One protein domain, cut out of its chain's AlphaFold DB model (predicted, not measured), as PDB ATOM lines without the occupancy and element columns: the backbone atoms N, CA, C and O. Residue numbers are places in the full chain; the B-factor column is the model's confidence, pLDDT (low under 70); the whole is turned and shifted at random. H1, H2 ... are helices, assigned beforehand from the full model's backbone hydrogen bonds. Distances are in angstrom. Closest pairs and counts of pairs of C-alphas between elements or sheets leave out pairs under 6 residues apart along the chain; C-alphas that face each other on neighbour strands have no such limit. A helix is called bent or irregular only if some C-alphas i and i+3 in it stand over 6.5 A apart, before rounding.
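What this domain is: This is residues 87 to 154 of the 156 residues of the protein "Peptidoglycan-binding protein" of Breznakiella homolactica (UniProt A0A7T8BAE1). The model is a narrow, open U of helices: two long helices, H1 and H3, run side by side in opposite directions with a gap between them, and the short helix H2 makes the turn at one end. At the other end H3 kinks near residue 147, and its last part turns aside, with residues 142 to 154 standing free. The printed part has 68 residues with three named helices, H1, H2 and H3 in that order, and no named strand; the class is all helix. The whole is only just extended, close to loose, with a radius of gyration of the C-alphas of 16.6 A, and its outline is a rod of 53 by 22 by 14 A.

How they stand to each other: H1, residues 88 to 107, is near H3, residues 120 to 153: 7 pairs of their C-alphas lie within 10 A, but no pair is within 8 A. H2, residues 111 to 117, and H1 meet only through their link. H2 and H3 are close but not clearly touching, with 1 pair of C-alphas within 8 A; the closest C-alphas are those of Ser 115 and Met 123, 7.9 A apart. H2 and H3 run opposite ways at a shallow tilt of 34 degrees, only just short of steep. H3 is irregular, with C-alphas 144 and 147 7.5 A apart, and has a kink of 61 degrees near residue 147; its line is a rough one. Every O i to N i+4 pair is within hydrogen-bond range in H2, against 15 of 16 in H1 and 28 of 30 in H3.

Where its parts are: H1 begins at C-alpha 88, at (22.338, 81.043, -2.604), and is 28.7 A long from Phe 88 to Phe 107. A tight link of 3 residues leads to H2, which begins at C-alpha 111, at (6.109, 84.298, 28.727), and ends at Asn 117. A tight link of 2 residues follows. H3, the longest helix with 34 residues, runs from Pro 120 to Phe 153, 44.2 A from first to last C-alpha, and ends at C-alpha 153, at (13.869, 67.297, -9.036).

The domain as a whole: The two C-alphas farthest apart are those of Asn 117 and Arg 154, at 53.5 A, while those of Ser 87 and Arg 154, the first and last printed, are 22.4 A apart. The printed part has no cut, and neither link is long. The mean pLDDT of the printed part is 72.6; 25 residues are under 70, namely residues 87 to 90, 106 to 118, 145, 147 to 152 and 154. H2 has a mean pLDDT of 61.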
ATOM      1  N   SER A  87      26.176  83.696  -3.134       60.56
ATOM      2  CA  SER A  87      25.965  82.251  -3.002       60.56
ATOM      3  C   SER A  87      24.619  81.988  -2.331       60.56
ATOM      4  O   SER A  87      24.385  82.423  -1.207       60.56
ATOM      5  N   PHE A  88      23.718  81.301  -3.032       60.94
ATOM      6  CA  PHE A  88      22.338  81.043  -2.604       60.94
ATOM      7  C   PHE A  88      22.248  80.482  -1.175       60.94
ATOM      8  O   PHE A  88      21.353  80.823  -0.404       60.94
ATOM      9  N   ARG A  89      23.247  79.677  -0.793       63.19
ATOM     10  CA  ARG A  89      23.427  79.182   0.575       63.19
ATOM     11  C   ARG A  89      23.613  80.317   1.579       63.19
ATOM     12  O   ARG A  89      22.978  80.294   2.622       63.19
ATOM     13  N   SER A  90      24.428  81.315   1.253       68.56
ATOM     14  CA  SER A  90      24.656  82.495   2.089       68.56
ATOM     15  C   SER A  90      23.379  83.309   2.302       68.56
ATOM     16  O   SER A  90      23.155  83.789   3.408       68.56
ATOM     17  N   TRP A  91      22.520  83.438   1.284       74.44
ATOM     18  CA  TRP A  91      21.260  84.180   1.413       74.44
ATOM     19  C   TRP A  91      20.207  83.417   2.230       74.44
ATOM     20  O   TRP A  91      19.567  84.001   3.102       74.44
ATOM     21  N   ILE A  92      20.088  82.097   2.029       75.56
ATOM     22  CA  ILE A  92      19.233  81.242   2.869       75.56
ATOM     23  C   ILE A  92      19.692  81.281   4.323       75.56
ATOM     24  O   ILE A  92      18.871  81.461   5.216       75.56
ATOM     25  N   ILE A  93      20.997  81.139   4.570       80.12
ATOM     26  CA  ILE A  93      21.551  81.177   5.927       80.12
ATOM     27  C   ILE A  93      21.255  82.534   6.571       80.12
ATOM     28  O   ILE A  93      20.800  82.561   7.709       80.12
ATOM     29  N   ALA A  94      21.425  83.643   5.844       78.56
ATOM     30  CA  ALA A  94      21.073  84.969   6.345       78.56
ATOM     31  C   ALA A  94      19.576  85.079   6.691       78.56
ATOM     32  O   ALA A  94      19.234  85.545   7.778       78.56
ATOM     33  N   GLY A  95      18.685  84.587   5.823       77.69
ATOM     34  CA  GLY A  95      17.242  84.539   6.084       77.69
ATOM     35  C   GLY A  95      16.883  83.697   7.313       77.69
ATOM     36  O   GLY A  95      16.126  84.148   8.173       77.69
ATOM     37  N   CYS A  96      17.481  82.510   7.451       79.38
ATOM     38  CA  CYS A  96      17.308  81.648   8.620       79.38
ATOM     39  C   CYS A  96      17.821  82.308   9.905       79.38
ATOM     40  O   CYS A  96      17.145  82.237  10.925       79.38
ATOM     41  N   VAL A  97      18.980  82.971   9.868       84.25
ATOM     42  CA  VAL A  97      19.544  83.680  11.027       84.25
ATOM     43  C   VAL A  97      18.627  84.817  11.473       84.25
ATOM     44  O   VAL A  97      18.372  84.947  12.668       84.25
ATOM     45  N   ILE A  98      18.070  85.596  10.538       82.25
ATOM     46  CA  ILE A  98      17.113  86.665  10.857       82.25
ATOM     47  C   ILE A  98      15.847  86.082  11.495       82.25
ATOM     48  O   ILE A  98      15.402  86.579  12.528       82.25
ATOM     49  N   LEU A  99      15.295  85.000  10.934       79.12
ATOM     50  CA  LEU A  99      14.117  84.326  11.491       79.12
ATOM     51  C   LEU A  99      14.374  83.777  12.898       79.12
ATOM     52  O   LEU A  99      13.574  84.010  13.799       79.12
ATOM     53  N   ILE A 100      15.499  83.088  13.102       79.81
ATOM     54  CA  ILE A 100      15.889  82.540  14.407       79.81
ATOM     55  C   ILE A 100      16.103  83.670  15.412       79.81
ATOM     56  O   ILE A 100      15.635  83.566  16.541       79.81
ATOM     57  N   SER A 101      16.754  84.766  15.013       78.62
ATOM     58  CA  SER A 101      16.947  85.933  15.878       78.62
ATOM     59  C   SER A 101      15.616  86.560  16.285       78.62
ATOM     60  O   SER A 101      15.450  86.933  17.444       78.62
ATOM     61  N   LEU A 102      14.663  86.659  15.355       75.94
ATOM     62  CA  LEU A 102      13.343  87.219  15.625       75.94
ATOM     63  C   LEU A 102      12.556  86.319  16.586       75.94
ATOM     64  O   LEU A 102      12.023  86.803  17.576       75.94
ATOM     65  N   VAL A 103      12.545  85.007  16.343       74.00
ATOM     66  CA  VAL A 103      11.886  84.018  17.213       74.00
ATOM     67  C   VAL A 103      12.547  83.967  18.595       74.00
ATOM     68  O   VAL A 103      11.853  83.974  19.607       74.00
ATOM     69  N   SER A 104      13.879  83.977  18.663       74.88
ATOM     70  CA  SER A 104      14.625  83.951  19.925       74.88
ATOM     71  C   SER A 104      14.425  85.219  20.755       74.88
ATOM     72  O   SER A 104      14.446  85.137  21.981       74.88
ATOM     73  N   ALA A 105      14.203  86.375  20.120       72.38
ATOM     74  CA  ALA A 105      13.859  87.607  20.826       72.38
ATOM     75  C   ALA A 105      12.526  87.478  21.584       72.38
ATOM     76  O   ALA A 105      12.388  88.038  22.669       72.38
ATOM     77  N   PHE A 106      11.576  86.694  21.062       68.06
ATOM     78  CA  PHE A 106      10.339  86.395  21.782       68.06
ATOM     79  C   PHE A 106      10.571  85.430  22.946       68.06
ATOM     80  O   PHE A 106      10.002  85.648  24.004       68.06
ATOM     81  N   PHE A 107      11.436  84.418  22.811       63.81
ATOM     82  CA  PHE A 107      11.746  83.486  23.911       63.81
ATOM     83  C   PHE A 107      12.409  84.149  25.130       63.81
ATOM     84  O   PHE A 107      12.309  83.614  26.229       63.81
ATOM     85  N   GLY A 108      13.080  85.291  24.943       60.84
ATOM     86  CA  GLY A 108      13.651  86.086  26.036       60.84
ATOM     87  C   GLY A 108      12.632  86.949  26.788       60.84
ATOM     88  O   GLY A 108      12.969  87.516  27.823       60.84
ATOM     89  N   LEU A 109      11.400  87.061  26.284       62.81
ATOM     90  CA  LEU A 109      10.292  87.594  27.063       62.81
ATOM     91  C   LEU A 109       9.825  86.469  27.982       62.81
ATOM     92  O   LEU A 109       9.462  85.399  27.495       62.81
ATOM     93  N   ASP A 110       9.836  86.700  29.295       61.22
ATOM     94  CA  ASP A 110       9.290  85.773  30.287       61.22
ATOM     95  C   ASP A 110       7.788  85.575  30.022       61.22
ATOM     96  O   ASP A 110       6.910  86.241  30.576       61.22
ATOM     97  N   PHE A 111       7.471  84.651  29.112       60.75
ATOM     98  CA  PHE A 111       6.109  84.298  28.727       60.75
ATOM     99  C   PHE A 111       5.302  83.811  29.928       60.75
ATOM    100  O   PHE A 111       4.077  83.864  29.900       60.75
ATOM    101  N   GLN A 112       5.981  83.370  30.986       58.09
ATOM    102  CA  GLN A 112       5.374  82.973  32.242       58.09
ATOM    103  C   GLN A 112       4.815  84.180  33.012       58.09
ATOM    104  O   GLN A 112       3.657  84.127  33.427       58.09
ATOM    105  N   GLU A 113       5.554  85.294  33.111       59.09
ATOM    106  CA  GLU A 113       5.049  86.539  33.716       59.09
ATOM    107  C   GLU A 113       3.998  87.222  32.832       59.09
ATOM    108  O   GLU A 113       2.980  87.714  33.323       59.09
ATOM    109  N   LEU A 114       4.194  87.188  31.511       60.03
ATOM    110  CA  LEU A 114       3.214  87.691  30.551       60.03
ATOM    111  C   LEU A 114       1.928  86.859  30.554       60.03
ATOM    112  O   LEU A 114       0.858  87.444  30.529       60.03
ATOM    113  N   SER A 115       1.972  85.526  30.643       59.44
ATOM    114  CA  SER A 115       0.756  84.692  30.717       59.44
ATOM    115  C   SER A 115      -0.032  84.878  32.012       59.44
ATOM    116  O   SER A 115      -1.241  84.664  32.024       59.44
ATOM    117  N   ALA A 116       0.644  85.285  33.091       65.12
ATOM    118  CA  ALA A 116       0.010  85.521  34.379       65.12
ATOM    119  C   ALA A 116      -0.810  86.826  34.387       65.12
ATOM    120  O   ALA A 116      -1.819  86.899  35.085       65.12
ATOM    121  N   ASN A 117      -0.411  87.826  33.588       65.12
ATOM    122  CA  ASN A 117      -1.031  89.157  33.551       65.12
ATOM    123  C   ASN A 117      -1.696  89.531  32.211       65.12
ATOM    124  O   ASN A 117      -2.452  90.501  32.156       65.12
ATOM    125  N   ALA A 118      -1.427  88.810  31.121       63.81
ATOM    126  CA  ALA A 118      -1.965  89.109  29.797       63.81
ATOM    127  C   ALA A 118      -3.206  88.265  29.487       63.81
ATOM    128  O   ALA A 118      -3.225  87.048  29.658       63.81
ATOM    129  N   SER A 119      -4.239  88.922  28.957       70.56
ATOM    130  CA  SER A 119      -5.463  88.255  28.512       70.56
ATOM    131  C   SER A 119      -5.172  87.189  27.440       70.56
ATOM    132  O   SER A 119      -4.415  87.468  26.505       70.56
ATOM    133  N   PRO A 120      -5.842  86.021  27.475       72.81
ATOM    134  CA  PRO A 120      -5.686  84.941  26.490       72.81
ATOM    135  C   PRO A 120      -5.792  85.394  25.023       72.81
ATOM    136  O   PRO A 120      -5.109  84.870  24.145       72.81
ATOM    137  N   SER A 121      -6.603  86.421  24.753       75.00
ATOM    138  CA  SER A 121      -6.770  87.026  23.426       75.00
ATOM    139  C   SER A 121      -5.479  87.634  22.861       75.00
ATOM    140  O   SER A 121      -5.283  87.646  21.647       75.00
ATOM    141  N   PHE A 122      -4.586  88.124  23.725       75.81
ATOM    142  CA  PHE A 122      -3.317  88.727  23.324       75.81
ATOM    143  C   PHE A 122      -2.308  87.670  22.858       75.81
ATOM    144  O   PHE A 122      -1.659  87.848  21.828       75.81
ATOM    145  N   MET A 123      -2.239  86.526  23.547       73.06
ATOM    146  CA  MET A 123      -1.405  85.400  23.114       73.06
ATOM    147  C   MET A 123      -1.856  84.837  21.766       73.06
ATOM    148  O   MET A 123      -1.024  84.524  20.914       73.06
ATOM    149  N   LEU A 124      -3.171  84.764  21.548       78.25
ATOM    150  CA  LEU A 124      -3.741  84.306  20.283       78.25
ATOM    151  C   LEU A 124      -3.361  85.254  19.135       78.25
ATOM    152  O   LEU A 124      -2.916  84.796  18.086       78.25
ATOM    153  N   ALA A 125      -3.447  86.571  19.355       79.69
ATOM    154  CA  ALA A 125      -3.039  87.567  18.369       79.69
ATOM    155  C   ALA A 125      -1.546  87.458  18.000       79.69
ATOM    156  O   ALA A 125      -1.211  87.522  16.820       79.69
ATOM    157  N   ILE A 126      -0.660  87.236  18.976       78.75
ATOM    158  CA  ILE A 126       0.783  87.062  18.734       78.75
ATOM    159  C   ILE A 126       1.074  85.770  17.964       78.75
ATOM    160  O   ILE A 126       1.825  85.781  16.990       78.75
ATOM    161  N   GLY A 127       0.468  84.649  18.364       79.31
ATOM    162  CA  GLY A 127       0.650  83.383  17.651       79.31
ATOM    163  C   GLY A 127       0.190  83.479  16.194       79.31
ATOM    164  O   GLY A 127       0.850  82.967  15.288       79.31
ATOM    165  N   LEU A 128      -0.908  84.199  15.958       82.31
ATOM    166  CA  LEU A 128      -1.489  84.384  14.635       82.31
ATOM    167  C   LEU A 128      -0.623  85.289  13.747       82.31
ATOM    168  O   LEU A 128      -0.394  84.951  12.587       82.31
ATOM    169  N   THR A 129      -0.076  86.389  14.272       81.12
ATOM    170  CA  THR A 129       0.825  87.259  13.494       81.12
ATOM    171  C   THR A 129       2.122  86.548  13.125       81.12
ATOM    172  O   THR A 129       2.535  86.606  11.967       81.12
ATOM    173  N   ILE A 130       2.725  85.808  14.058       79.06
ATOM    174  CA  ILE A 130       3.931  85.014  13.790       79.06
ATOM    175  C   ILE A 130       3.637  83.935  12.742       79.06
ATOM    176  O   ILE A 130       4.380  83.799  11.770       79.06
ATOM    177  N   GLY A 131       2.525  83.210  12.893       81.69
ATOM    178  CA  GLY A 131       2.101  82.186  11.940       81.69
ATOM    179  C   GLY A 131       1.897  82.736  10.528       81.69
ATOM    180  O   GLY A 131       2.348  82.118   9.561       81.69
ATOM    181  N   ILE A 132       1.290  83.919  10.397       85.19
ATOM    182  CA  ILE A 132       1.127  84.604   9.108       85.19
ATOM    183  C   ILE A 132       2.484  84.994   8.523       85.19
ATOM    184  O   ILE A 132       2.742  84.688   7.361       85.19
ATOM    185  N   ILE A 133       3.364  85.632   9.302       81.62
ATOM    186  CA  ILE A 133       4.678  86.081   8.816       81.62
ATOM    187  C   ILE A 133       5.505  84.889   8.318       81.62
ATOM    188  O   ILE A 133       6.063  84.947   7.222       81.62
ATOM    189  N   ILE A 134       5.529  83.787   9.073       81.38
ATOM    190  CA  ILE A 134       6.240  82.561   8.686       81.38
ATOM    191  C   ILE A 134       5.616  81.944   7.431       81.38
ATOM    192  O   ILE A 134       6.341  81.554   6.517       81.38
ATOM    193  N   SER A 135       4.284  81.881   7.354       83.81
ATOM    194  CA  SER A 135       3.583  81.298   6.204       83.81
ATOM    195  C   SER A 135       3.804  82.108   4.926       83.81
ATOM    196  O   SER A 135       4.071  81.529   3.875       83.81
ATOM    197  N   VAL A 136       3.748  83.442   5.006       85.19
ATOM    198  CA  VAL A 136       4.019  84.341   3.874       85.19
ATOM    199  C   VAL A 136       5.475  84.227   3.438       85.19
ATOM    200  O   VAL A 136       5.740  84.088   2.245       85.19
ATOM    201  N   TYR A 137       6.416  84.226   4.387       81.62
ATOM    202  CA  TYR A 137       7.830  84.024   4.079       81.62
ATOM    203  C   TYR A 137       8.064  82.676   3.387       81.62
ATOM    204  O   TYR A 137       8.710  82.631   2.344       81.62
ATOM    205  N   GLY A 138       7.486  81.591   3.912       80.25
ATOM    206  CA  GLY A 138       7.581  80.259   3.320       80.25
ATOM    207  C   GLY A 138       6.972  80.191   1.918       80.25
ATOM    208  O   GLY A 138       7.593  79.649   1.009       80.25
ATOM    209  N   ALA A 139       5.797  80.788   1.713       81.50
ATOM    210  CA  ALA A 139       5.137  80.826   0.411       81.50
ATOM    211  C   ALA A 139       5.946  81.613  -0.631       81.50
ATOM    212  O   ALA A 139       6.119  81.135  -1.752       81.50
ATOM    213  N   LEU A 140       6.484  82.782  -0.260       79.31
ATOM    214  CA  LEU A 140       7.357  83.569  -1.133       79.31
ATOM    215  C   LEU A 140       8.650  82.817  -1.445       79.31
ATOM    216  O   LEU A 140       9.037  82.749  -2.605       79.31
ATOM    217  N   PHE A 141       9.268  82.202  -0.436       78.19
ATOM    218  CA  PHE A 141      10.483  81.407  -0.596       78.19
ATOM    219  C   PHE A 141      10.276  80.215  -1.536       78.19
ATOM    220  O   PHE A 141      11.091  79.964  -2.419       78.19
ATOM    221  N   ILE A 142       9.173  79.481  -1.383       78.94
ATOM    222  CA  ILE A 142       8.843  78.374  -2.281       78.94
ATOM    223  C   ILE A 142       8.564  78.929  -3.683       78.94
ATOM    224  O   ILE A 142       9.186  78.483  -4.641       78.94
ATOM    225  N   GLY A 143       7.701  79.940  -3.820       78.94
ATOM    226  CA  GLY A 143       7.287  80.498  -5.111       78.94
ATOM    227  C   GLY A 143       8.440  81.038  -5.963       78.94
ATOM    228  O   GLY A 143       8.521  80.725  -7.150       78.94
ATOM    229  N   THR A 144       9.377  81.784  -5.371       70.69
ATOM    230  CA  THR A 144      10.548  82.315  -6.092       70.69
ATOM    231  C   THR A 144      11.546  81.230  -6.498       70.69
ATOM    232  O   THR A 144      12.361  81.444  -7.398       70.69
ATOM    233  N   HIS A 145      11.482  80.049  -5.876       67.12
ATOM    234  CA  HIS A 145      12.431  78.961  -6.098       67.12
ATOM    235  C   HIS A 145      11.821  77.695  -6.721       67.12
ATOM    236  O   HIS A 145      12.576  76.778  -7.042       67.12
ATOM    237  N   VAL A 146      10.508  77.655  -6.996       72.69
ATOM    238  CA  VAL A 146       9.815  76.525  -7.652       72.69
ATOM    239  C   VAL A 146      10.444  76.163  -8.997       72.69
ATOM    240  O   VAL A 146      10.629  74.979  -9.257       72.69
ATOM    241  N   LYS A 147      10.860  77.140  -9.818       63.19
ATOM    242  CA  LYS A 147      11.544  76.858 -11.098       63.19
ATOM    243  C   LYS A 147      12.840  76.059 -10.900       63.19
ATOM    244  O   LYS A 147      13.025  75.025 -11.528       63.19
ATOM    245  N   ARG A 148      13.685  76.474  -9.950       60.72
ATOM    246  CA  ARG A 148      14.952  75.783  -9.644       60.72
ATOM    247  C   ARG A 148      14.749  74.454  -8.903       60.72
ATOM    248  O   ARG A 148      15.564  73.546  -9.037       60.72
ATOM    249  N   LEU A 149      13.678  74.322  -8.116       61.62
ATOM    250  CA  LEU A 149      13.286  73.061  -7.474       61.62
ATOM    251  C   LEU A 149      12.761  72.046  -8.499       61.62
ATOM    252  O   LEU A 149      13.168  70.891  -8.446       61.62
ATOM    253  N   SER A 150      11.926  72.475  -9.446       69.44
ATOM    254  CA  SER A 150      11.445  71.647 -10.562       69.44
ATOM    255  C   SER A 150      12.608  71.156 -11.428       69.44
ATOM    256  O   SER A 150      12.709  69.953 -11.669       69.44
ATOM    257  N   GLU A 151      13.559  72.034 -11.770       69.31
ATOM    258  CA  GLU A 151      14.780  71.657 -12.498       69.31
ATOM    259  C   GLU A 151      15.628  70.636 -11.724       69.31
ATOM    260  O   GLU A 151      16.078  69.636 -12.288       69.31
ATOM    261  N   ARG A 152      15.814  70.835 -10.412       65.06
ATOM    262  CA  ARG A 152      16.620  69.934  -9.573       65.06
ATOM    263  C   ARG A 152      15.956  68.578  -9.323       65.06
ATOM    264  O   ARG A 152      16.664  67.583  -9.188       65.06
ATOM    265  N   PHE A 153      14.629  68.532  -9.246       74.19
ATOM    266  CA  PHE A 153      13.869  67.297  -9.036       74.19
ATOM    267  C   PHE A 153      13.373  66.649 -10.337       74.19
ATOM    268  O   PHE A 153      12.746  65.594 -10.263       74.19
ATOM    269  N   ARG A 154      13.678  67.224 -11.514       54.06
ATOM    270  CA  ARG A 154      13.220  66.741 -12.836       54.06
ATOM    271  C   ARG A 154      11.716  66.433 -12.867       54.06
ATOM    272  O   ARG A 154      11.280  65.473 -13.499       54.06
TER     273      ARG A 154